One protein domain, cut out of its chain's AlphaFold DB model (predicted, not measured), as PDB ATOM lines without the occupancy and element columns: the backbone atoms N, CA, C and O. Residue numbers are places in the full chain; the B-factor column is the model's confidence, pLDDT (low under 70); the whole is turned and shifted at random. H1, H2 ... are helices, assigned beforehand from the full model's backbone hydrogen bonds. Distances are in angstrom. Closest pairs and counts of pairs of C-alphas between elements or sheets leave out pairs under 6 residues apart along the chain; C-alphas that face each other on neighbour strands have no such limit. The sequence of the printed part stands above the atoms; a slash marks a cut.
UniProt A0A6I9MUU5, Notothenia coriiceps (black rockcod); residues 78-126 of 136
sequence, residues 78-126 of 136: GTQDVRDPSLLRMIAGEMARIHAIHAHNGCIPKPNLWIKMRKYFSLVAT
ATOM      1  N   GLY A  78     -22.250   2.562  27.960       90.19
ATOM      2  CA  GLY A  78     -21.016   1.880  27.606       90.19
ATOM      3  C   GLY A  78     -19.873   2.835  27.247       90.19
ATOM      4  O   GLY A  78     -20.007   4.056  27.160       90.19
ATOM      5  N   THR A  79     -18.696   2.260  26.991       89.75
ATOM      6  CA  THR A  79     -17.477   3.044  26.703       89.75
ATOM      7  C   THR A  79     -17.513   3.784  25.361       89.75
ATOM      8  O   THR A  79     -16.798   4.769  25.178       89.75
ATOM      9  N   GLN A  80     -18.301   3.311  24.398       90.94
ATOM     10  CA  GLN A  80     -18.531   4.006  23.132       90.94
ATOM     11  C   GLN A  80     -19.474   5.202  23.304       90.94
ATOM     12  O   GLN A  80     -19.247   6.238  22.686       90.94
ATOM     13  N   ASP A  81     -20.451   5.095  24.205       91.00
ATOM     14  CA  ASP A  81     -21.496   6.101  24.397       91.00
ATOM     15  C   ASP A  81     -20.914   7.395  24.972       91.00
ATOM     16  O   ASP A  81     -21.235   8.490  24.524       91.00
ATOM     17  N   VAL A  82     -19.943   7.288  25.883       90.00
ATOM     18  CA  VAL A  82     -19.248   8.463  26.441       90.00
ATOM     19  C   VAL A  82     -18.409   9.236  25.412       90.00
ATOM     20  O   VAL A  82     -17.966  10.345  25.704       90.00
ATOM     21  N   ARG A  83     -18.162   8.666  24.223       90.25
ATOM     22  CA  ARG A  83     -17.464   9.344  23.116       90.25
ATOM     23  C   ARG A  83     -18.421  10.041  22.154       90.25
ATOM     24  O   ARG A  83     -17.957  10.836  21.338       90.25
ATOM     25  N   ASP A  84     -19.720   9.760  22.236       95.88
ATOM     26  CA  ASP A  84     -20.716  10.451  21.432       95.88
ATOM     27  C   ASP A  84     -20.811  11.927  21.868       95.88
ATOM     28  O   ASP A  84     -21.035  12.206  23.050       95.88
ATOM     29  N   PRO A  85     -20.648  12.903  20.956       95.38
ATOM     30  CA  PRO A  85     -20.657  14.318  21.321       95.38
ATOM     31  C   PRO A  85     -21.968  14.807  21.955       95.38
ATOM     32  O   PRO A  85     -21.943  15.763  22.736       95.38
ATOM     33  N   SER A  86     -23.107  14.191  21.621       95.25
ATOM     34  CA  SER A  86     -24.410  14.547  22.193       95.25
ATOM     35  C   SER A  86     -24.504  14.064  23.639       95.25
ATOM     36  O   SER A  86     -24.784  14.858  24.543       95.25
ATOM     37  N   LEU A  87     -24.174  12.792  23.879       94.94
ATOM     38  CA  LEU A  87     -24.137  12.209  25.221       94.94
ATOM     39  C   LEU A  87     -23.090  12.895  26.105       94.94
ATOM     40  O   LEU A  87     -23.391  13.244  27.245       94.94
ATOM     41  N   LEU A  88     -21.899  13.184  25.572       94.94
ATOM     42  CA  LEU A  88     -20.835  13.901  26.282       94.94
ATOM     43  C   LEU A  88     -21.329  15.243  26.840       94.94
ATOM     44  O   LEU A  88     -21.035  15.585  27.986       94.94
ATOM     45  N   ARG A  89     -22.097  16.003  26.049       95.94
ATOM     46  CA  ARG A  89     -22.652  17.291  26.487       95.94
ATOM     47  C   ARG A  89     -23.640  17.117  27.639       95.94
ATOM     48  O   ARG A  89     -23.609  17.911  28.577       95.94
ATOM     49  N   MET A  90     -24.483  16.088  27.586       96.12
ATOM     50  CA  MET A  90     -25.430  15.784  28.663       96.12
ATOM     51  C   MET A  90     -24.708  15.336  29.940       96.12
ATOM     52  O   MET A  90     -24.994  15.862  31.013       96.12
ATOM     53  N   ILE A  91     -23.703  14.463  29.819       95.12
ATOM     54  CA  ILE A  91     -22.850  14.036  30.938       95.12
ATOM     55  C   ILE A  91     -22.168  15.250  31.582       95.12
ATOM     56  O   ILE A  91     -22.193  15.396  32.802       95.12
ATOM     57  N   ALA A  92     -21.587  16.147  30.780       95.69
ATOM     58  CA  ALA A  92     -20.942  17.357  31.286       95.69
ATOM     59  C   ALA A  92     -21.922  18.280  32.032       95.69
ATOM     60  O   ALA A  92     -21.556  18.853  33.057       95.69
ATOM     61  N   GLY A  93     -23.165  18.393  31.550       96.38
ATOM     62  CA  GLY A  93     -24.229  19.139  32.225       96.38
ATOM     63  C   GLY A  93     -24.566  18.563  33.602       96.38
ATOM     64  O   GLY A  93     -24.578  19.298  34.588       96.38
ATOM     65  N   GLU A  94     -24.761  17.248  33.697       95.25
ATOM     66  CA  GLU A  94     -25.042  16.585  34.978       95.25
ATOM     67  C   GLU A  94     -23.844  16.640  35.940       95.25
ATOM     68  O   GLU A  94     -24.009  16.925  37.127       95.25
ATOM     69  N   MET A  95     -22.613  16.502  35.437       95.25
ATOM     70  CA  MET A  95     -21.403  16.707  36.242       95.25
ATOM     71  C   MET A  95     -21.307  18.138  36.788       95.25
ATOM     72  O   MET A  95     -20.940  18.329  37.946       95.25
ATOM     73  N   ALA A  96     -21.660  19.149  35.987       95.38
ATOM     74  CA  ALA A  96     -21.687  20.538  36.438       95.38
ATOM     75  C   ALA A  96     -22.728  20.760  37.546       95.38
ATOM     76  O   ALA A  96     -22.439  21.461  38.517       95.38
ATOM     77  N   ARG A  97     -23.904  20.122  37.448       94.12
ATOM     78  CA  ARG A  97     -24.928  20.153  38.504       94.12
ATOM     79  C   ARG A  97     -24.407  19.553  39.803       94.12
ATOM     80  O   ARG A  97     -24.531  20.192  40.841       94.12
ATOM     81  N   ILE A  98     -23.757  18.389  39.740       92.31
ATOM     82  CA  ILE A  98     -23.154  17.747  40.915       92.31
ATOM     83  C   ILE A  98     -22.058  18.634  41.527       92.31
ATOM     84  O   ILE A  98     -22.018  18.811  42.742       92.31
ATOM     85  N   HIS A  99     -21.193  19.235  40.705       91.31
ATOM     86  CA  HIS A  99     -20.127  20.127  41.179       91.31
ATOM     87  C   HIS A  99     -20.638  21.425  41.823       91.31
ATOM     88  O   HIS A  99     -19.925  22.015  42.632       91.31
ATOM     89  N   ALA A 100     -21.850  21.872  41.488       90.38
ATOM     90  CA  ALA A 100     -22.465  23.056  42.086       90.38
ATOM     91  C   ALA A 100     -23.057  22.796  43.488       90.38
ATOM     92  O   ALA A 100     -23.431  23.744  44.186       90.38
ATOM     93  N   ILE A 101     -23.143  21.532  43.917       89.25
ATOM     94  CA  ILE A 101     -23.686  21.171  45.226       89.25
ATOM     95  C   ILE A 101     -22.674  21.522  46.316       89.25
ATOM     96  O   ILE A 101     -21.593  20.941  46.422       89.25
ATOM     97  N   HIS A 102     -23.063  22.452  47.181       81.75
ATOM     98  CA  HIS A 102     -22.337  22.755  48.407       81.75
ATOM     99  C   HIS A 102     -22.829  21.792  49.493       81.75
ATOM    100  O   HIS A 102     -24.036  21.614  49.665       81.75
ATOM    101  N   ALA A 103     -21.913  21.136  50.209       69.81
ATOM    102  CA  ALA A 103     -22.285  20.201  51.269       69.81
ATOM    103  C   ALA A 103     -23.034  20.928  52.403       69.81
ATOM    104  O   ALA A 103     -23.040  22.162  52.468       69.81
ATOM    105  N   HIS A 104     -23.669  20.156  53.296       63.25
ATOM    106  CA  HIS A 104     -24.489  20.670  54.397       63.25
ATOM    107  C   HIS A 104     -23.861  21.915  55.051       63.25
ATOM    108  O   HIS A 104     -22.704  21.891  55.474       63.25
ATOM    109  N   ASN A 105     -24.647  22.997  55.110       60.16
ATOM    110  CA  ASN A 105     -24.301  24.322  55.647       60.16
ATOM    111  C   ASN A 105     -23.482  25.248  54.722       60.16
ATOM    112  O   ASN A 105     -22.855  26.186  55.206       60.16
ATOM    113  N   GLY A 106     -23.487  25.020  53.402       63.91
ATOM    114  CA  GLY A 106     -22.799  25.898  52.441       63.91
ATOM    115  C   GLY A 106     -21.280  25.697  52.405       63.91
ATOM    116  O   GLY A 106     -20.558  26.463  51.768       63.91
ATOM    117  N   CYS A 107     -20.785  24.656  53.072       66.50
ATOM    118  CA  CYS A 107     -19.376  24.302  53.075       66.50
ATOM    119  C   CYS A 107     -18.988  23.680  51.731       66.50
ATOM    120  O   CYS A 107     -19.580  22.694  51.285       66.50
ATOM    121  N   ILE A 108     -17.936  24.213  51.110       70.81
ATOM    122  CA  ILE A 108     -17.316  23.580  49.945       70.81
ATOM    123  C   ILE A 108     -16.680  22.254  50.408       70.81
ATOM    124  O   ILE A 108     -15.910  22.261  51.378       70.81
ATOM    125  N   PRO A 109     -16.979  21.114  49.750       76.88
ATOM    126  CA  PRO A 109     -16.355  19.836  50.073       76.88
ATOM    127  C   PRO A 109     -14.828  19.940  50.051       76.88
ATOM    128  O   PRO A 109     -14.236  20.470  49.110       76.88
ATOM    129  N   LYS A 110     -14.164  19.419  51.087       82.31
ATOM    130  CA  LYS A 110     -12.697  19.418  51.132       82.31
ATOM    131  C   LYS A 110     -12.135  18.444  50.089       82.31
ATOM    132  O   LYS A 110     -12.660  17.336  49.946       82.31
ATOM    133  N   PRO A 111     -11.033  18.796  49.406       87.44
ATOM    134  CA  PRO A 111     -10.387  17.887  48.470       87.44
ATOM    135  C   PRO A 111      -9.899  16.629  49.201       87.44
ATOM    136  O   PRO A 111      -9.132  16.709  50.159       87.44
ATOM    137  N   ASN A 112     -10.329  15.456  48.731       87.88
ATOM    138  CA  ASN A 112     -10.029  14.164  49.365       87.88
ATOM    139  C   ASN A 112      -9.066  13.288  48.531       87.88
ATOM    140  O   ASN A 112      -8.693  12.195  48.948       87.88
ATOM    141  N   LEU A 113      -8.627  13.753  47.354       90.88
ATOM    142  CA  LEU A 113      -7.778  12.970  46.445       90.88
ATOM    143  C   LEU A 113      -6.484  12.495  47.126       90.88
ATOM    144  O   LEU A 113      -6.232  11.297  47.219       90.88
ATOM    145  N   TRP A 114      -5.694  13.425  47.662       92.75
ATOM    146  CA  TRP A 114      -4.390  13.112  48.254       92.75
ATOM    147  C   TRP A 114      -4.488  12.251  49.515       92.75
ATOM    148  O   TRP A 114      -3.615  11.427  49.777       92.75
ATOM    149  N   ILE A 115      -5.555  12.433  50.297       90.00
ATOM    150  CA  ILE A 115      -5.821  11.638  51.498       90.00
ATOM    151  C   ILE A 115      -6.126  10.192  51.091       90.00
ATOM    152  O   ILE A 115      -5.495   9.272  51.611       90.00
ATOM    153  N   LYS A 116      -7.016   9.994  50.106       88.88
ATOM    154  CA  LYS A 116      -7.322   8.664  49.560       88.88
ATOM    155  C   LYS A 116      -6.099   7.996  48.940       88.88
ATOM    156  O   LYS A 116      -5.849   6.836  49.243       88.88
ATOM    157  N   MET A 117      -5.304   8.718  48.146       90.50
ATOM    158  CA  MET A 117      -4.085   8.169  47.537       90.50
ATOM    159  C   MET A 117      -3.101   7.649  48.589       90.50
ATOM    160  O   MET A 117      -2.622   6.527  48.463       90.50
ATOM    161  N   ARG A 118      -2.840   8.419  49.655       90.62
ATOM    162  CA  ARG A 118      -1.966   7.973  50.754       90.62
ATOM    163  C   ARG A 118      -2.532   6.766  51.493       90.62
ATOM    164  O   ARG A 118      -1.788   5.830  51.765       90.62
ATOM    165  N   LYS A 119      -3.841   6.762  51.777       87.50
ATOM    166  CA  LYS A 119      -4.521   5.614  52.392       87.50
ATOM    167  C   LYS A 119      -4.350   4.360  51.533       87.50
ATOM    168  O   LYS A 119      -3.944   3.327  52.043       87.50
ATOM    169  N   TYR A 120      -4.601   4.454  50.231       88.12
ATOM    170  CA  TYR A 120      -4.447   3.317  49.323       88.12
ATOM    171  C   TYR A 120      -2.998   2.852  49.239       88.12
ATOM    172  O   TYR A 120      -2.753   1.656  49.320       88.12
ATOM    173  N   PHE A 121      -2.042   3.781  49.169       88.50
ATOM    174  CA  PHE A 121      -0.621   3.445  49.171       88.50
ATOM    175  C   PHE A 121      -0.207   2.692  50.444       88.50
ATOM    176  O   PHE A 121       0.507   1.703  50.351       88.50
ATOM    177  N   SER A 122      -0.721   3.083  51.617       86.62
ATOM    178  CA  SER A 122      -0.447   2.372  52.878       86.62
ATOM    179  C   SER A 122      -1.041   0.961  52.967       86.62
ATOM    180  O   SER A 122      -0.633   0.189  53.828       86.62
ATOM    181  N   LEU A 123      -2.006   0.624  52.106       84.88
ATOM    182  CA  LEU A 123      -2.605  -0.712  52.037       84.88
ATOM    183  C   LEU A 123      -1.850  -1.644  51.076       84.88
ATOM    184  O   LEU A 123      -2.125  -2.843  51.059       84.88
ATOM    185  N   VAL A 124      -0.931  -1.113  50.264       85.50
ATOM    186  CA  VAL A 124      -0.079  -1.924  49.389       85.50
ATOM    187  C   VAL A 124       0.967  -2.631  50.248       85.50
ATOM    188  O   VAL A 124       1.586  -2.010  51.111       85.50
ATOM    189  N   ALA A 125       1.162  -3.931  50.020       76.31
ATOM    190  CA  ALA A 125       2.183  -4.703  50.719       76.31
ATOM    191  C   ALA A 125       3.572  -4.073  50.507       76.31
ATOM    192  O   ALA A 125       3.943  -3.731  49.386       76.31
ATOM    193  N   THR A 126       4.335  -3.919  51.588       75.62
ATOM    194  CA  THR A 126       5.701  -3.369  51.544       75.62
ATOM    195  C   THR A 126       6.728  -4.375  51.036       75.62
ATOM    196  O   THR A 126       7.822  -3.986  50.640       75.62
TER     197      THR A 126
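This is residues 78 to 126 of the 136 residues of a protein of Notothenia coriiceps (black rockcod) (UniProt A0A6I9MUU5). This is an open, flat V made of two separate helical arms, H1 and H2, with the long link of residues 100 to 112 forming its point, and no packing of one helix on the other. The printed part has 49 residues with two named helices, H1 then H2 along the chain, and no named strand; the class is all helix. The whole is extended, with a radius of gyration of the C-alphas of 16.5 A and spans of 45 by 35 by 11 A.

Start at C-alpha 78, at (-21.016, 1.880, 27.606), and pass residues 78 to 84 to reach H1. H1 holds residues 85 to 99; find C-alpha 85 at (-20.657, 14.318, 21.321), from where the helix runs 20.7 A to C-alpha 99, mostly along rising z. After residues 100 to 112 look for H2, residues 113 to 123, which runs 15.7 A, mostly along falling y, to C-alpha 123 at (-2.605, -0.712, 52.037).

Compare the C-alphas of H1 with those of H2 and you will find the two helices apart, with no C-alpha of the one within 8 A of the other. Between them the 13 residues 100 to 112 make a long link. Residues 110 to 126, of which 113 to 123 belong to H2, stand free. In H1 and H2 every O i to N i+4 pair is within hydrogen-bond range.

The two C-alphas farthest apart are those of Ser 86 and Thr 126, 45.7 A from each other. The printed part, residues 78 to 126, has no cut. Look at the B-factor column of residues 103 to 107 to find pLDDT under 70, against a mean of 87.1 over the printed part of this model.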